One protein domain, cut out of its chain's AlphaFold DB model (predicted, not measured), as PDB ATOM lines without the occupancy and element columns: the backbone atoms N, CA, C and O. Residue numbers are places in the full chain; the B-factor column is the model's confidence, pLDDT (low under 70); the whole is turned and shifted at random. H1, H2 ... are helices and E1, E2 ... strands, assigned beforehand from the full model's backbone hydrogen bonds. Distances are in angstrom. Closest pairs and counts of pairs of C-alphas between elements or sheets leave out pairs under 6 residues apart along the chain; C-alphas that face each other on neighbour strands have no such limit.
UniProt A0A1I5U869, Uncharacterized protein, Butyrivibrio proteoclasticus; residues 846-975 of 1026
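What this domain is: This is residues 846 to 975 of the 1026 residues of an uncharacterized protein of Butyrivibrio proteoclasticus (UniProt A0A1I5U869). Picture one long, strongly twisted sheet in which the long strand E2 makes the spine: E1 runs beside its first part, the hairpin E5 and E6 beside its last part on the same side, and the hairpin E3 and E4 on the other side. The hairpin of E1 and E2 reaches to one end of the long axis, while the helix H1 and the loop before it cap the other; the short helix H2 sits near the bend of E4. The printed part has 130 residues, with six named strands and two named helices in the order E1 E2 H1 E3 E4 H2 E5 E6. The sheet is branched, its neighbour pairs are antiparallel, and the class is mostly strand. The whole is compact, with a radius of gyration of the C-alphas of 15.3 A, yet elongated, with spans of 56 by 32 by 25 A.

Where its parts are: Find C-alpha 850 at (-1.122, 70.739, 56.823); from there E1 runs to 857, 21.0 A. E2, residues 860 to 872, covers 36.9 A and ends at C-alpha 872, (4.834, 91.347, 53.866). Next come H1, residues 887 to 896, E3, residues 900 to 911, 32.6 A long, and E4, residues 914 to 924, 29.9 A long, which bends by 52 degrees at residue 919. Then find H2 at residues 934 to 937, E5 at 941 to 946, and E6 at 961 to 967, ending at C-alpha 967, (13.042, 85.695, 53.455).

How they stand to each other: Start at E2, where E1 and E5 lie on one side and E3 on the other side. In the hairpin E1 and E2, look for N 850 and O 866, 2.9 A apart. Between E2 and E3, N 867 and O 905 are 2.9 A apart; between E2 and E5, N 870 and O 943 are 2.9 A apart. In the hairpin E3 and E4, N 904 and O 921 are 2.9 A apart, and in the hairpin E5 and E6, N 944 and O 964 are 2.8 A apart. H1 is on the sheet at a height of 8.5 A, only just over E6, on which 3 of its C-alphas fall, and runs across it at 87 degrees on the local plane; their closest C-alphas, Asp 888 and Ser 962, are 5.5 A apart. H2 is on the sheet, over none of its strands; the C-alphas of Ser 919 and Ile 934, the closest of E4 and H2, are 5.0 A apart. Each O i to N i+4 pair in H1 is within hydrogen-bond range; H2 is too short for one.

The domain as a whole: The C-alphas farthest apart, Asn 858 and Gly 883, are 57.0 A apart. The printed part has no cut. The links E2 to H1 and E5 to E6 are long, with 14 residues each. Mean pLDDT of the printed part is 73.9; 40 residues are under 70, among them 851 to 857, 923 to 930 and 947 to 959.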
ATOM      1  N   ILE A 846      10.867  76.787  62.305       71.38
ATOM      2  CA  ILE A 846       9.680  75.936  62.526       71.38
ATOM      3  C   ILE A 846       8.481  76.519  61.776       71.38
ATOM      4  O   ILE A 846       8.272  77.730  61.764       71.38
ATOM      5  N   THR A 847       7.718  75.646  61.123       74.50
ATOM      6  CA  THR A 847       6.555  76.014  60.326       74.50
ATOM      7  C   THR A 847       5.434  75.011  60.531       74.50
ATOM      8  O   THR A 847       5.685  73.827  60.745       74.50
ATOM      9  N   SER A 848       4.201  75.486  60.429       74.12
ATOM     10  CA  SER A 848       3.036  74.617  60.345       74.12
ATOM     11  C   SER A 848       2.948  74.031  58.933       74.12
ATOM     12  O   SER A 848       3.089  74.757  57.947       74.12
ATOM     13  N   PHE A 849       2.700  72.729  58.829       73.94
ATOM     14  CA  PHE A 849       2.397  72.040  57.577       73.94
ATOM     15  C   PHE A 849       1.107  71.243  57.770       73.94
ATOM     16  O   PHE A 849       0.918  70.625  58.815       73.94
ATOM     17  N   TYR A 850       0.224  71.303  56.780       70.19
ATOM     18  CA  TYR A 850      -1.122  70.739  56.823       70.19
ATOM     19  C   TYR A 850      -1.268  69.775  55.658       70.19
ATOM     20  O   TYR A 850      -1.223  70.211  54.507       70.19
ATOM     21  N   LEU A 851      -1.417  68.479  55.928       62.28
ATOM     22  CA  LEU A 851      -1.652  67.505  54.867       62.28
ATOM     23  C   LEU A 851      -3.114  67.584  54.411       62.28
ATOM     24  O   LEU A 851      -4.026  67.561  55.233       62.28
ATOM     25  N   THR A 852      -3.335  67.660  53.101       58.72
ATOM     26  CA  THR A 852      -4.672  67.733  52.498       58.72
ATOM     27  C   THR A 852      -5.068  66.471  51.746       58.72
ATOM     28  O   THR A 852      -6.256  66.176  51.687       58.72
ATOM     29  N   ASP A 853      -4.114  65.739  51.158       55.38
ATOM     30  CA  ASP A 853      -4.410  64.542  50.360       55.38
ATOM     31  C   ASP A 853      -3.221  63.559  50.289       55.38
ATOM     32  O   ASP A 853      -2.055  63.943  50.445       55.38
ATOM     33  N   VAL A 854      -3.516  62.280  50.037       59.94
ATOM     34  CA  VAL A 854      -2.546  61.191  49.849       59.94
ATOM     35  C   VAL A 854      -2.976  60.306  48.684       59.94
ATOM     36  O   VAL A 854      -3.895  59.496  48.797       59.94
ATOM     37  N   VAL A 855      -2.243  60.392  47.577       63.16
ATOM     38  CA  VAL A 855      -2.549  59.671  46.337       63.16
ATOM     39  C   VAL A 855      -1.558  58.523  46.131       63.16
ATOM     40  O   VAL A 855      -0.362  58.761  45.965       63.16
ATOM     41  N   ASP A 856      -2.034  57.272  46.097       68.06
ATOM     42  CA  ASP A 856      -1.244  56.112  45.641       68.06
ATOM     43  C   ASP A 856      -1.492  55.846  44.150       68.06
ATOM     44  O   ASP A 856      -2.453  55.177  43.758       68.06
ATOM     45  N   GLU A 857      -0.580  56.327  43.303       65.25
ATOM     46  CA  GLU A 857      -0.547  55.956  41.893       65.25
ATOM     47  C   GLU A 857       0.525  54.894  41.628       65.25
ATOM     48  O   GLU A 857       1.728  55.156  41.581       65.25
ATOM     49  N   ASN A 858       0.077  53.672  41.329       72.19
ATOM     50  CA  ASN A 858       0.931  52.553  40.910       72.19
ATOM     51  C   ASN A 858       2.001  52.134  41.947       72.19
ATOM     52  O   ASN A 858       3.040  51.581  41.565       72.19
ATOM     53  N   GLY A 859       1.756  52.349  43.243       70.19
ATOM     54  CA  GLY A 859       2.710  52.088  44.322       70.19
ATOM     55  C   GLY A 859       3.702  53.231  44.555       70.19
ATOM     56  O   GLY A 859       4.746  53.007  45.172       70.19
ATOM     57  N   VAL A 860       3.413  54.427  44.033       68.38
ATOM     58  CA  VAL A 860       4.087  55.680  44.383       68.38
ATOM     59  C   VAL A 860       3.091  56.524  45.166       68.38
ATOM     60  O   VAL A 860       2.145  57.060  44.597       68.38
ATOM     61  N   ILE A 861       3.323  56.628  46.472       66.94
ATOM     62  CA  ILE A 861       2.522  57.465  47.364       66.94
ATOM     63  C   ILE A 861       3.012  58.907  47.223       66.94
ATOM     64  O   ILE A 861       4.188  59.189  47.465       66.94
ATOM     65  N   THR A 862       2.109  59.798  46.825       67.31
ATOM     66  CA  THR A 862       2.342  61.241  46.753       67.31
ATOM     67  C   THR A 862       1.499  61.935  47.812       67.31
ATOM     68  O   THR A 862       0.283  61.770  47.855       67.31
ATOM     69  N   TYR A 863       2.163  62.700  48.668       67.00
ATOM     70  CA  TYR A 863       1.559  63.499  49.728       67.00
ATOM     71  C   TYR A 863       1.339  64.921  49.213       67.00
ATOM     72  O   TYR A 863       2.260  65.486  48.618       67.00
ATOM     73  N   TYR A 864       0.168  65.498  49.468       66.50
ATOM     74  CA  TYR A 864      -0.161  66.892  49.169       66.50
ATOM     75  C   TYR A 864      -0.563  67.621  50.445       66.50
ATOM     76  O   TYR A 864      -1.273  67.068  51.283       66.50
ATOM     77  N   GLY A 865      -0.131  68.868  50.585       73.56
ATOM     78  CA  GLY A 865      -0.492  69.714  51.714       73.56
ATOM     79  C   GLY A 865      -0.145  71.178  51.486       73.56
ATOM     80  O   GLY A 865       0.290  71.562  50.398       73.56
ATOM     81  N   TYR A 866      -0.291  72.001  52.522       78.06
ATOM     82  CA  TYR A 866       0.059  73.418  52.472       78.06
ATOM     83  C   TYR A 866       0.796  73.934  53.709       78.06
ATOM     84  O   TYR A 866       0.739  73.364  54.797       78.06
ATOM     85  N   ILE A 867       1.475  75.066  53.524       82.88
ATOM     86  CA  ILE A 867       2.079  75.881  54.583       82.88
ATOM     87  C   ILE A 867       1.385  77.252  54.580       82.88
ATOM     88  O   ILE A 867       1.501  77.969  53.578       82.88
ATOM     89  N   PRO A 868       0.678  77.648  55.655       80.31
ATOM     90  CA  PRO A 868       0.127  78.988  55.783       80.31
ATOM     91  C   PRO A 868       1.215  79.983  56.189       80.31
ATOM     92  O   PRO A 868       1.988  79.760  57.126       80.31
ATOM     93  N   LEU A 869       1.264  81.118  55.497       86.31
ATOM     94  CA  LEU A 869       2.155  82.219  55.842       86.31
ATOM     95  C   LEU A 869       1.553  83.581  55.481       86.31
ATOM     96  O   LEU A 869       0.591  83.675  54.718       86.31
ATOM     97  N   SER A 870       2.144  84.656  56.000       88.25
ATOM     98  CA  SER A 870       1.809  86.029  55.596       88.25
ATOM     99  C   SER A 870       2.941  86.659  54.798       88.25
ATOM    100  O   SER A 870       4.036  86.831  55.326       88.25
ATOM    101  N   VAL A 871       2.697  87.079  53.557       89.31
ATOM    102  CA  VAL A 871       3.687  87.845  52.783       89.31
ATOM    103  C   VAL A 871       3.607  89.318  53.174       89.31
ATOM    104  O   VAL A 871       2.533  89.914  53.126       89.31
ATOM    105  N   TRP A 872       4.736  89.921  53.549       89.56
ATOM    106  CA  TRP A 872       4.834  91.347  53.866       89.56
ATOM    107  C   TRP A 872       4.873  92.211  52.600       89.56
ATOM    108  O   TRP A 872       5.724  92.013  51.732       89.56
ATOM    109  N   ASN A 873       4.008  93.229  52.535       86.94
ATOM    110  CA  ASN A 873       3.876  94.120  51.375       86.94
ATOM    111  C   ASN A 873       5.077  95.074  51.185       86.94
ATOM    112  O   ASN A 873       5.305  95.573  50.083       86.94
ATOM    113  N   ASP A 874       5.849  95.354  52.242       84.56
ATOM    114  CA  ASP A 874       7.076  96.159  52.181       84.56
ATOM    115  C   ASP A 874       8.078  95.695  53.251       84.56
ATOM    116  O   ASP A 874       7.761  95.607  54.438       84.56
ATOM    117  N   ALA A 875       9.323  95.448  52.835       83.56
ATOM    118  CA  ALA A 875      10.417  95.007  53.699       83.56
ATOM    119  C   ALA A 875      10.701  95.943  54.894       83.56
ATOM    120  O   ALA A 875      11.273  95.507  55.892       83.56
ATOM    121  N   LYS A 876      10.321  97.228  54.816       84.06
ATOM    122  CA  LYS A 876      10.493  98.183  55.924       84.06
ATOM    123  C   LYS A 876       9.575  97.891  57.117       84.06
ATOM    124  O   LYS A 876       9.932  98.242  58.239       84.06
ATOM    125  N   ASP A 877       8.412  97.289  56.863       86.25
ATOM    126  CA  ASP A 877       7.369  97.051  57.864       86.25
ATOM    127  C   ASP A 877       7.593  95.706  58.586       86.25
ATOM    128  O   ASP A 877       7.023  95.451  59.633       86.25
ATOM    129  N   VAL A 878       8.510  94.868  58.094       87.38
ATOM    130  CA  VAL A 878       8.837  93.562  58.687       87.38
ATOM    131  C   VAL A 878       9.434  93.688  60.092       87.38
ATOM    132  O   VAL A 878       9.263  92.788  60.908       87.38
ATOM    133  N   GLN A 879      10.152  94.770  60.410       84.75
ATOM    134  CA  GLN A 879      10.795  94.933  61.721       84.75
ATOM    135  C   GLN A 879       9.802  95.424  62.780       84.75
ATOM    136  O   GLN A 879       9.243  96.508  62.639       84.75
ATOM    137  N   THR A 880       9.665  94.675  63.882       82.81
ATOM    138  CA  THR A 880       8.863  95.085  65.049       82.81
ATOM    139  C   THR A 880       9.321  96.461  65.568       82.81
ATOM    140  O   THR A 880      10.483  96.592  65.967       82.81
ATOM    141  N   PRO A 881       8.455  97.492  65.584       84.19
ATOM    142  CA  PRO A 881       8.820  98.826  66.056       84.19
ATOM    143  C   PRO A 881       9.091  98.887  67.568       84.19
ATOM    144  O   PRO A 881       8.568  98.091  68.347       84.19
ATOM    145  N   GLU A 882       9.851  99.895  68.015       80.94
ATOM    146  CA  GLU A 882       9.971 100.199  69.448       80.94
ATOM    147  C   GLU A 882       8.599 100.595  70.027       80.94
ATOM    148  O   GLU A 882       8.047 101.633  69.657       80.94
ATOM    149  N   GLY A 883       8.082  99.807  70.977       80.56
ATOM    150  CA  GLY A 883       6.845 100.112  71.708       80.56
ATOM    151  C   GLY A 883       5.840  98.964  71.825       80.56
ATOM    152  O   GLY A 883       4.886  99.113  72.582       80.56
ATOM    153  N   TYR A 884       6.058  97.849  71.124       79.06
ATOM    154  CA  TYR A 884       5.238  96.636  71.224       79.06
ATOM    155  C   TYR A 884       5.731  95.702  72.332       79.06
ATOM    156  O   TYR A 884       6.938  95.574  72.543       79.06
ATOM    157  N   ASP A 885       4.792  95.036  73.008       75.88
ATOM    158  CA  ASP A 885       5.089  94.094  74.093       75.88
ATOM    159  C   ASP A 885       5.561  92.715  73.580       75.88
ATOM    160  O   ASP A 885       6.289  92.023  74.288       75.88
ATOM    161  N   SER A 886       5.214  92.330  72.343       78.38
ATOM    162  CA  SER A 886       5.682  91.100  71.680       78.38
ATOM    163  C   SER A 886       5.757  91.251  70.151       78.38
ATOM    164  O   SER A 886       5.249  92.221  69.581       78.38
ATOM    165  N   ARG A 887       6.388  90.280  69.466       80.12
ATOM    166  CA  ARG A 887       6.339  90.166  67.993       80.12
ATOM    167  C   ARG A 887       4.903  89.991  67.504       80.12
ATOM    168  O   ARG A 887       4.505  90.649  66.547       80.12
ATOM    169  N   ASP A 888       4.150  89.142  68.191       77.62
ATOM    170  CA  ASP A 888       2.799  88.756  67.808       77.62
ATOM    171  C   ASP A 888       1.803  89.924  67.886       77.62
ATOM    172  O   ASP A 888       1.058  90.177  66.944       77.62
ATOM    173  N   ALA A 889       1.889  90.739  68.945       79.62
ATOM    174  CA  ALA A 889       1.076  91.946  69.088       79.62
ATOM    175  C   ALA A 889       1.295  92.943  67.933       79.62
ATOM    176  O   ALA A 889       0.354  93.600  67.490       79.62
ATOM    177  N   TYR A 890       2.527  93.043  67.419       87.56
ATOM    178  CA  TYR A 890       2.804  93.840  66.225       87.56
ATOM    179  C   TYR A 890       2.277  93.181  64.947       87.56
ATOM    180  O   TYR A 890       1.739  93.872  64.084       87.56
ATOM    181  N   PHE A 891       2.426  91.862  64.818       85.25
ATOM    182  CA  PHE A 891       1.947  91.114  63.661       85.25
ATOM    183  C   PHE A 891       0.420  91.221  63.501       85.25
ATOM    184  O   PHE A 891      -0.031  91.599  62.420       85.25
ATOM    185  N   LYS A 892      -0.364  91.016  64.571       81.56
ATOM    186  CA  LYS A 892      -1.833  91.164  64.552       81.56
ATOM    187  C   LYS A 892      -2.278  92.589  64.167       81.56
ATOM    188  O   LYS A 892      -3.175  92.755  63.335       81.56
ATOM    189  N   GLU A 893      -1.601  93.638  64.657       83.44
ATOM    190  CA  GLU A 893      -1.858  95.022  64.208       83.44
ATOM    191  C   GLU A 893      -1.445  95.239  62.738       83.44
ATOM    192  O   GLU A 893      -2.144  95.906  61.976       83.44
ATOM    193  N   ALA A 894      -0.321  94.670  62.293       83.56
ATOM    194  CA  ALA A 894       0.136  94.776  60.909       83.56
ATOM    195  C   ALA A 894      -0.793  94.055  59.915       83.56
ATOM    196  O   ALA A 894      -1.002  94.570  58.814       83.56
ATOM    197  N   ALA A 895      -1.376  92.920  60.306       79.88
ATOM    198  CA  ALA A 895      -2.423  92.228  59.563       79.88
ATOM    199  C   ALA A 895      -3.714  93.057  59.501       79.88
ATOM    200  O   ALA A 895      -4.227  93.286  58.407       79.88
ATOM    201  N   SER A 896      -4.158  93.619  60.630       78.19
ATOM    202  CA  SER A 896      -5.303  94.547  60.686       78.19
ATOM    203  C   SER A 896      -5.129  95.767  59.769       78.19
ATOM    204  O   SER A 896      -6.047  96.155  59.051       78.19
ATOM    205  N   ASP A 897      -3.920  96.328  59.711       81.00
ATOM    206  CA  ASP A 897      -3.551  97.436  58.818       81.00
ATOM    207  C   ASP A 897      -3.332  97.015  57.344       81.00
ATOM    208  O   ASP A 897      -2.885  97.830  56.531       81.00
ATOM    209  N   SER A 898      -3.602  95.756  56.972       80.44
ATOM    210  CA  SER A 898      -3.370  95.209  55.620       80.44
ATOM    211  C   SER A 898      -1.913  95.353  55.126       80.44
ATOM    212  O   SER A 898      -1.651  95.507  53.929       80.44
ATOM    213  N   LYS A 899      -0.928  95.320  56.039       83.94
ATOM    214  CA  LYS A 899       0.513  95.358  55.699       83.94
ATOM    215  C   LYS A 899       1.054  94.003  55.240       83.94
ATOM    216  O   LYS A 899       2.141  93.946  54.664       83.94
ATOM    217  N   VAL A 900       0.301  92.937  55.488       86.06
ATOM    218  CA  VAL A 900       0.604  91.568  55.072       86.06
ATOM    219  C   VAL A 900      -0.579  90.952  54.327       86.06
ATOM    220  O   VAL A 900      -1.698  91.455  54.419       86.06
ATOM    221  N   LYS A 901      -0.335  89.858  53.601       83.25
ATOM    222  CA  LYS A 901      -1.359  89.065  52.912       83.25
ATOM    223  C   LYS A 901      -1.195  87.581  53.228       83.25
ATOM    224  O   LYS A 901      -0.108  87.042  53.020       83.25
ATOM    225  N   THR A 902      -2.263  86.923  53.675       80.94
ATOM    226  CA  THR A 902      -2.284  85.473  53.904       80.94
ATOM    227  C   THR A 902      -2.193  84.713  52.583       80.94
ATOM    228  O   THR A 902      -2.944  84.978  51.638       80.94
ATOM    229  N   VAL A 903      -1.280  83.746  52.519       82.38
ATOM    230  CA  VAL A 903      -1.174  82.795  51.413       82.38
ATOM    231  C   VAL A 903      -0.919  81.388  51.937       82.38
ATOM    232  O   VAL A 903      -0.269  81.197  52.965       82.38
ATOM    233  N   PHE A 904      -1.382  80.407  51.175       80.44
ATOM    234  CA  PHE A 904      -1.054  79.000  51.354       80.44
ATOM    235  C   PHE A 904      -0.044  78.607  50.281       80.44
ATOM    236  O   PHE A 904      -0.339  78.732  49.092       80.44
ATOM    237  N   ILE A 905       1.151  78.163  50.672       85.12
ATOM    238  CA  ILE A 905       2.080  77.523  49.734       85.12
ATOM    239  C   ILE A 905       1.704  76.050  49.642       85.12
ATOM    240  O   ILE A 905       1.792  75.345  50.644       85.12
ATOM    241  N   ASN A 906       1.333  75.594  48.448       79.38
ATOM    242  CA  ASN A 906       1.081  74.188  48.158       79.38
ATOM    243  C   ASN A 906       2.406  73.426  48.080       79.38
ATOM    244  O   ASN A 906       3.348  73.856  47.401       79.38
ATOM    245  N   VAL A 907       2.460  72.281  48.752       78.62
ATOM    246  CA  VAL A 907       3.621  71.399  48.821       78.62
ATOM    247  C   VAL A 907       3.199  69.995  48.405       78.62
ATOM    248  O   VAL A 907       2.232  69.458  48.945       78.62
ATOM    249  N   SER A 908       3.955  69.373  47.503       78.75
ATOM    250  CA  SER A 908       3.837  67.943  47.210       78.75
ATOM    251  C   SER A 908       5.122  67.192  47.535       78.75
ATOM    252  O   SER A 908       6.224  67.749  47.545       78.75
ATOM    253  N   SER A 909       5.003  65.895  47.808       77.25
ATOM    254  CA  SER A 909       6.152  65.039  48.081       77.25
ATOM    255  C   SER A 909       5.926  63.613  47.598       77.25
ATOM    256  O   SER A 909       4.919  62.994  47.919       77.25
ATOM    257  N   THR A 910       6.893  63.069  46.852       70.06
ATOM    258  CA  THR A 910       6.886  61.662  46.385       70.06
ATOM    259  C   THR A 910       7.728  60.735  47.268       70.06
ATOM    260  O   THR A 910       7.797  59.528  47.033       70.06
ATOM    261  N   ASN A 911       8.426  61.296  48.260       64.69
ATOM    262  CA  ASN A 911       9.110  60.582  49.332       64.69
ATOM    263  C   ASN A 911       9.461  61.562  50.461       64.69
ATOM    264  O   ASN A 911       9.822  62.700  50.194       64.69
ATOM    265  N   GLU A 912       9.456  61.077  51.702       52.97
ATOM    266  CA  GLU A 912       9.479  61.841  52.969       52.97
ATOM    267  C   GLU A 912      10.593  62.898  53.162       52.97
ATOM    268  O   GLU A 912      10.604  63.601  54.174       52.97
ATOM    269  N   ASN A 913      11.561  62.989  52.244       60.91
ATOM    270  CA  ASN A 913      12.712  63.892  52.300       60.91
ATOM    271  C   ASN A 913      12.839  64.807  51.063       60.91
ATOM    272  O   ASN A 913      13.753  65.631  51.011       60.91
ATOM    273  N   GLU A 914      11.961  64.669  50.067       72.94
ATOM    274  CA  GLU A 914      11.953  65.466  48.837       72.94
ATOM    275  C   GLU A 914      10.588  66.153  48.689       72.94
ATOM    276  O   GLU A 914       9.606  65.554  48.243       72.94
ATOM    277  N   TYR A 915      10.539  67.422  49.098       78.31
ATOM    278  CA  TYR A 915       9.366  68.291  49.011       78.31
ATOM    279  C   TYR A 915       9.512  69.254  47.828       78.31
ATOM    280  O   TYR A 915      10.564  69.876  47.651       78.31
ATOM    281  N   SER A 916       8.453  69.378  47.035       81.62
ATOM    282  CA  SER A 916       8.304  70.355  45.955       81.62
ATOM    283  C   SER A 916       7.313  71.423  46.394       81.62
ATOM    284  O   SER A 916       6.311  71.106  47.023       81.62
ATOM    285  N   PHE A 917       7.587  72.685  46.069       84.06
ATOM    286  CA  PHE A 917       6.679  73.799  46.336       84.06
ATOM    287  C   PHE A 917       6.056  74.218  45.005       84.06
ATOM    288  O   PHE A 917       6.709  74.871  44.186       84.06
ATOM    289  N   ASP A 918       4.835  73.759  44.751       74.81
ATOM    290  CA  ASP A 918       4.294  73.688  43.387       74.81
ATOM    291  C   ASP A 918       3.632  74.996  42.947       74.81
ATOM    292  O   ASP A 918       3.732  75.420  41.794       74.81
ATOM    293  N   SER A 919       2.940  75.640  43.880       80.19
ATOM    294  CA  SER A 919       2.155  76.853  43.662       80.19
ATOM    295  C   SER A 919       1.854  77.522  45.000       80.19
ATOM    296  O   SER A 919       2.106  76.956  46.062       80.19
ATOM    297  N   TYR A 920       1.279  78.718  44.961       84.56
ATOM    298  CA  TYR A 920       0.641  79.307  46.131       84.56
ATOM    299  C   TYR A 920      -0.778  79.751  45.791       84.56
ATOM    300  O   TYR A 920      -1.107  79.975  44.626       84.56
ATOM    301  N   GLN A 921      -1.618  79.892  46.807       80.38
ATOM    302  CA  GLN A 921      -2.949  80.471  46.681       80.38
ATOM    303  C   GLN A 921      -3.135  81.580  47.707       80.38
ATOM    304  O   GLN A 921      -2.548  81.568  48.787       80.38
ATOM    305  N   ASN A 922      -3.946  82.566  47.347       76.88
ATOM    306  CA  ASN A 922      -4.264  83.694  48.212       76.88
ATOM    307  C   ASN A 922      -5.480  83.347  49.073       76.88
ATOM    308  O   ASN A 922      -6.445  82.820  48.527       76.88
ATOM    309  N   ALA A 923      -5.460  83.684  50.360       64.31
ATOM    310  CA  ALA A 923      -6.638  83.590  51.217       64.31
ATOM    311  C   ALA A 923      -7.268  84.978  51.397       64.31
ATOM    312  O   ALA A 923      -6.556  85.940  51.693       64.31
ATOM    313  N   ASP A 924      -8.585  85.085  51.220       57.94
ATOM    314  CA  ASP A 924      -9.352  86.300  51.518       57.94
ATOM    315  C   ASP A 924     -10.764  85.921  52.000       57.94
ATOM    316  O   ASP A 924     -11.481  85.189  51.323       57.94
ATOM    317  N   ASN A 925     -11.149  86.394  53.192       52.78
ATOM    318  CA  ASN A 925     -12.471  86.220  53.820       52.78
ATOM    319  C   ASN A 925     -13.105  84.809  53.700       52.78
ATOM    320  O   ASN A 925     -14.270  84.700  53.320       52.78
ATOM    321  N   GLY A 926     -12.381  83.728  54.018       49.59
ATOM    322  CA  GLY A 926     -12.925  82.360  53.925       49.59
ATOM    323  C   GLY A 926     -12.688  81.649  52.592       49.59
ATOM    324  O   GLY A 926     -12.847  80.433  52.523       49.59
ATOM    325  N   SER A 927     -12.265  82.372  51.553       49.00
ATOM    326  CA  SER A 927     -12.105  81.842  50.196       49.00
ATOM    327  C   SER A 927     -10.636  81.706  49.797       49.00
ATOM    328  O   SER A 927      -9.816  82.591  50.061       49.00
ATOM    329  N   ILE A 928     -10.306  80.606  49.112       55.34
ATOM    330  CA  ILE A 928      -8.994  80.388  48.492       55.34
ATOM    331  C   ILE A 928      -9.061  80.807  47.017       55.34
ATOM    332  O   ILE A 928      -9.910  80.339  46.264       55.34
ATOM    333  N   GLY A 929      -8.151  81.684  46.592       58.44
ATOM    334  CA  GLY A 929      -8.005  82.094  45.194       58.44
ATOM    335  C   GLY A 929      -7.348  81.030  44.294       58.44
ATOM    336  O   GLY A 929      -6.855  80.008  44.777       58.44
ATOM    337  N   PRO A 930      -7.275  81.268  42.974       65.56
ATOM    338  CA  PRO A 930      -6.695  80.317  42.026       65.56
ATOM    339  C   PRO A 930      -5.194  80.080  42.259       65.56
ATOM    340  O   PRO A 930      -4.467  80.960  42.737       65.56
ATOM    341  N   TYR A 931      -4.722  78.893  41.863       71.00
ATOM    342  CA  TYR A 931      -3.306  78.523  41.896       71.00
ATOM    343  C   TYR A 931      -2.440  79.538  41.135       71.00
ATOM    344  O   TYR A 931      -2.627  79.777  39.943       71.00
ATOM    345  N   SER A 932      -1.476  80.121  41.842       79.44
ATOM    346  CA  SER A 932      -0.564  81.164  41.363       79.44
ATOM    347  C   SER A 932       0.890  80.678  41.440       79.44
ATOM    348  O   SER A 932       1.219  79.755  42.196       79.44
ATOM    349  N   ASN A 933       1.790  81.242  40.629       83.00
ATOM    350  CA  ASN A 933       3.154  80.723  40.530       83.00
ATOM    351  C   ASN A 933       4.002  81.189  41.720       83.00
ATOM    352  O   ASN A 933       4.148  82.385  41.939       83.00
ATOM    353  N   ILE A 934       4.636  80.267  42.451       82.25
ATOM    354  CA  ILE A 934       5.397  80.599  43.668       82.25
ATOM    355  C   ILE A 934       6.521  81.636  43.455       82.25
ATOM    356  O   ILE A 934       6.887  82.345  44.387       82.25
ATOM    357  N   SER A 935       7.031  81.811  42.229       82.38
ATOM    358  CA  SER A 935       7.995  82.883  41.916       82.38
ATOM    359  C   SER A 935       7.425  84.308  41.998       82.38
ATOM    360  O   SER A 935       8.192  85.263  42.054       82.38
ATOM    361  N   GLU A 936       6.103  84.490  42.051       83.50
ATOM    362  CA  GLU A 936       5.469  85.814  42.164       83.50
ATOM    363  C   GLU A 936       5.694  86.466  43.537       83.50
ATOM    364  O   GLU A 936       5.712  87.693  43.636       83.50
ATOM    365  N   ILE A 937       5.928  85.660  44.580       81.38
ATOM    366  CA  ILE A 937       6.249  86.132  45.937       81.38
ATOM    367  C   ILE A 937       7.766  86.238  46.195       81.38
ATOM    368  O   ILE A 937       8.180  86.604  47.295       81.38
ATOM    369  N   GLU A 938       8.615  85.995  45.183       81.44
ATOM    370  CA  GLU A 938      10.082  86.129  45.260       81.44
ATOM    371  C   GLU A 938      10.520  87.522  45.749       81.44
ATOM    372  O   GLU A 938       9.969  88.550  45.351       81.44
ATOM    373  N   GLY A 939      11.525  87.565  46.630       82.81
ATOM    374  CA  GLY A 939      12.094  88.805  47.163       82.81
ATOM    375  C   GLY A 939      11.292  89.456  48.294       82.81
ATOM    376  O   GLY A 939      11.614  90.581  48.685       82.81
ATOM    377  N   HIS A 940      10.277  88.771  48.830       86.88
ATOM    378  CA  HIS A 940       9.483  89.231  49.969       86.88
ATOM    379  C   HIS A 940       9.869  88.508  51.268       86.88
ATOM    380  O   HIS A 940      10.480  87.435  51.273       86.88
ATOM    381  N   TYR A 941       9.497  89.116  52.393       88.50
ATOM    382  CA  TYR A 941       9.534  88.462  53.698       88.50
ATOM    383  C   TYR A 941       8.205  87.753  53.944       88.50
ATOM    384  O   TYR A 941       7.145  88.306  53.648       88.50
ATOM    385  N   ALA A 942       8.280  86.558  54.513       87.50
ATOM    386  CA  ALA A 942       7.138  85.729  54.858       87.50
ATOM    387  C   ALA A 942       7.122  85.475  56.370       87.50
ATOM    388  O   ALA A 942       8.086  84.947  56.925       87.50
ATOM    389  N   GLU A 943       6.032  85.858  57.026       87.69
ATOM    390  CA  GLU A 943       5.745  85.510  58.413       87.69
ATOM    391  C   GLU A 943       5.177  84.092  58.471       87.69
ATOM    392  O   GLU A 943       4.162  83.817  57.831       87.69
ATOM    393  N   LEU A 944       5.819  83.199  59.219       83.44
ATOM    394  CA  LEU A 944       5.345  81.836  59.437       83.44
ATOM    395  C   LEU A 944       4.258  81.839  60.512       83.44
ATOM    396  O   LEU A 944       4.408  82.508  61.537       83.44
ATOM    397  N   LEU A 945       3.185  81.085  60.272       79.00
ATOM    398  CA  LEU A 945       1.986  81.109  61.104       79.00
ATOM    399  C   LEU A 945       1.778  79.788  61.835       79.00
ATOM    400  O   LEU A 945       1.879  78.709  61.249       79.00
ATOM    401  N   SER A 946       1.444  79.904  63.112       71.62
ATOM    402  CA  SER A 946       0.734  78.886  63.891       71.62
ATOM    403  C   SER A 946      -0.775  79.137  63.820       71.62
ATOM    404  O   SER A 946      -1.181  80.229  63.425       71.62
ATOM    405  N   GLY A 947      -1.594  78.133  64.143       64.44
ATOM    406  CA  GLY A 947      -3.056  78.242  64.274       64.44
ATOM    407  C   GLY A 947      -3.832  78.611  63.003       64.44
ATOM    408  O   GLY A 947      -5.053  78.703  63.037       64.44
ATOM    409  N   ALA A 948      -3.164  78.787  61.859       65.25
ATOM    410  CA  ALA A 948      -3.788  79.057  60.561       65.25
ATOM    411  C   ALA A 948      -4.329  77.757  59.926       65.25
ATOM    412  O   ALA A 948      -3.966  77.366  58.817       65.25
ATOM    413  N   GLU A 949      -5.170  77.082  60.708       52.91
ATOM    414  CA  GLU A 949      -5.786  75.783  60.454       52.91
ATOM    415  C   GLU A 949      -6.819  75.844  59.327       52.91
ATOM    416  O   GLU A 949      -6.908  74.947  58.491       52.91
ATOM    417  N   SER A 950      -7.564  76.947  59.269       51.69
ATOM    418  CA  SER A 950      -8.604  77.195  58.276       51.69
ATOM    419  C   SER A 950      -8.366  78.506  57.516       51.69
ATOM    420  O   SER A 950      -7.424  79.258  57.776       51.69
ATOM    421  N   ILE A 951      -9.202  78.766  56.511       51.09
ATOM    422  CA  ILE A 951      -9.060  79.896  55.587       51.09
ATOM    423  C   ILE A 951      -9.551  81.180  56.270       51.09
ATOM    424  O   ILE A 951     -10.670  81.625  56.036       51.09
ATOM    425  N   VAL A 952      -8.736  81.792  57.130       51.09
ATOM    426  CA  VAL A 952      -9.131  83.001  57.878       51.09
ATOM    427  C   VAL A 952      -8.169  84.164  57.630       51.09
ATOM    428  O   VAL A 952      -7.026  83.998  57.204       51.09
ATOM    429  N   ASN A 953      -8.666  85.381  57.843       57.16
ATOM    430  CA  ASN A 953      -7.885  86.607  57.758       57.16
ATOM    431  C   ASN A 953      -7.120  86.831  59.075       57.16
ATOM    432  O   ASN A 953      -7.730  87.032  60.125       57.16
ATOM    433  N   ASN A 954      -5.786  86.861  58.999       57.75
ATOM    434  CA  ASN A 954      -4.854  86.880  60.140       57.75
ATOM    435  C   ASN A 954      -4.978  88.108  61.065       57.75
ATOM    436  O   ASN A 954      -4.273  88.203  62.066       57.75
ATOM    437  N   ALA A 955      -5.810  89.086  60.707       55.03
ATOM    438  CA  ALA A 955      -6.062  90.285  61.496       55.03
ATOM    439  C   ALA A 955      -6.905  90.042  62.760       55.03
ATOM    440  O   ALA A 955      -6.770  90.800  63.718       55.03
ATOM    441  N   GLY A 956      -7.800  89.046  62.739       54.72
ATOM    442  CA  GLY A 956      -8.874  88.913  63.735       54.72
ATOM    443  C   GLY A 956      -8.988  87.559  64.430       54.72
ATOM    444  O   GLY A 956      -9.844  87.431  65.299       54.72
ATOM    445  N   ASP A 957      -8.167  86.574  64.059       61.06
ATOM    446  CA  ASP A 957      -8.143  85.263  64.711       61.06
ATOM    447  C   ASP A 957      -7.122  85.268  65.853       61.06
ATOM    448  O   ASP A 957      -5.944  85.589  65.654       61.06
ATOM    449  N   ASP A 958      -7.569  84.925  67.060       61.94
ATOM    450  CA  ASP A 958      -6.688  84.915  68.218       61.94
ATOM    451  C   ASP A 958      -5.749  83.706  68.277       61.94
ATOM    452  O   ASP A 958      -4.706  83.830  68.918       61.94
ATOM    453  N   GLN A 959      -6.063  82.617  67.563       61.91
ATOM    454  CA  GLN A 959      -5.247  81.398  67.462       61.91
ATOM    455  C   GLN A 959      -4.080  81.554  66.476       61.91
ATOM    456  O   GLN A 959      -3.091  80.821  66.560       61.91
ATOM    457  N   ILE A 960      -4.173  82.504  65.536       70.69
ATOM    458  CA  ILE A 960      -3.113  82.757  64.559       70.69
ATOM    459  C   ILE A 960      -2.010  83.600  65.202       70.69
ATOM    460  O   ILE A 960      -2.201  84.788  65.477       70.69
ATOM    461  N   HIS A 961      -0.827  83.001  65.362       74.31
ATOM    462  CA  HIS A 961       0.354  83.694  65.879       74.31
ATOM    463  C   HIS A 961       1.575  83.582  64.964       74.31
ATOM    464  O   HIS A 961       1.802  82.559  64.307       74.31
ATOM    465  N   SER A 962       2.416  84.621  64.988       79.69
ATOM    466  CA  SER A 962       3.741  84.600  64.359       79.69
ATOM    467  C   SER A 962       4.715  83.711  65.139       79.69
ATOM    468  O   SER A 962       5.087  84.019  66.272       79.69
ATOM    469  N   ILE A 963       5.189  82.643  64.487       73.44
ATOM    470  CA  ILE A 963       6.223  81.727  65.011       73.44
ATOM    471  C   ILE A 963       7.610  81.964  64.393       73.44
ATOM    472  O   ILE A 963       8.590  81.329  64.787       73.44
ATOM    473  N   GLY A 964       7.722  82.888  63.436       77.38
ATOM    474  CA  GLY A 964       8.990  83.257  62.813       77.38
ATOM    475  C   GLY A 964       8.826  84.084  61.540       77.38
ATOM    476  O   GLY A 964       7.726  84.266  61.023       77.38
ATOM    477  N   THR A 965       9.948  84.550  60.993       82.88
ATOM    478  CA  THR A 965       9.990  85.243  59.697       82.88
ATOM    479  C   THR A 965      11.103  84.651  58.840       82.88
ATOM    480  O   THR A 965      12.255  84.590  59.272       82.88
ATOM    481  N   ILE A 966      10.786  84.281  57.601       84.31
ATOM    482  CA  ILE A 966      11.768  83.906  56.576       84.31
ATOM    483  C   ILE A 966      11.842  84.974  55.480       84.31
ATOM    484  O   ILE A 966      10.945  85.802  55.315       84.31
ATOM    485  N   PHE A 967      12.923  84.948  54.705       85.06
ATOM    486  CA  PHE A 967      13.042  85.695  53.455       85.06
ATOM    487  C   PHE A 967      13.041  84.703  52.292       85.06
ATOM    488  O   PHE A 967      13.771  83.711  52.337       85.06
ATOM    489  N   PHE A 968      12.211  84.948  51.281       80.31
ATOM    490  CA  PHE A 968      12.026  84.035  50.158       80.31
ATOM    491  C   PHE A 968      12.886  84.488  48.963       80.31
ATOM    492  O   PHE A 968      12.565  85.454  48.269       80.31
ATOM    493  N   ASP A 969      14.015  83.801  48.762       74.19
ATOM    494  CA  ASP A 969      15.062  84.118  47.780       74.19
ATOM    495  C   ASP A 969      15.368  82.888  46.912       74.19
ATOM    496  O   ASP A 969      15.682  81.818  47.429       74.19
ATOM    497  N   ASN A 970      15.322  83.037  45.587       57.19
ATOM    498  CA  ASN A 970      15.578  81.945  44.644       57.19
ATOM    499  C   ASN A 970      17.060  81.494  44.614       57.19
ATOM    500  O   ASN A 970      17.357  80.406  44.120       57.19
ATOM    501  N   GLU A 971      18.008  82.279  45.154       51.69
ATOM    502  CA  GLU A 971      19.388  81.809  45.384       51.69
ATOM    503  C   GLU A 971      19.497  80.848  46.590       51.69
ATOM    504  O   GLU A 971      20.482  80.111  46.699       51.69
ATOM    505  N   ALA A 972      18.481  80.803  47.461       54.78
ATOM    506  CA  ALA A 972      18.377  79.911  48.614       54.78
ATOM    507  C   ALA A 972      17.087  79.076  48.533       54.78
ATOM    508  O   ALA A 972      16.094  79.382  49.192       54.78
ATOM    509  N   THR A 973      17.125  78.008  47.722       63.81
ATOM    510  CA  THR A 973      16.013  77.064  47.512       63.81
ATOM    511  C   THR A 973      15.279  76.768  48.816       63.81
ATOM    512  O   THR A 973      15.924  76.318  49.770       63.81
ATOM    513  N   LEU A 974      13.955  76.977  48.849       74.31
ATOM    514  CA  LEU A 974      13.153  76.580  50.004       74.31
ATOM    515  C   LEU A 974      13.435  75.122  50.349       74.31
ATOM    516  O   LEU A 974      13.473  74.251  49.476       74.31
ATOM    517  N   LYS A 975      13.633  74.874  51.636       77.75
ATOM    518  CA  LYS A 975      13.998  73.568  52.151       77.75
ATOM    519  C   LYS A 975      13.084  73.236  53.317       77.75
ATOM    520  O   LYS A 975      13.282  73.747  54.418       77.75
TER     521      LYS A 975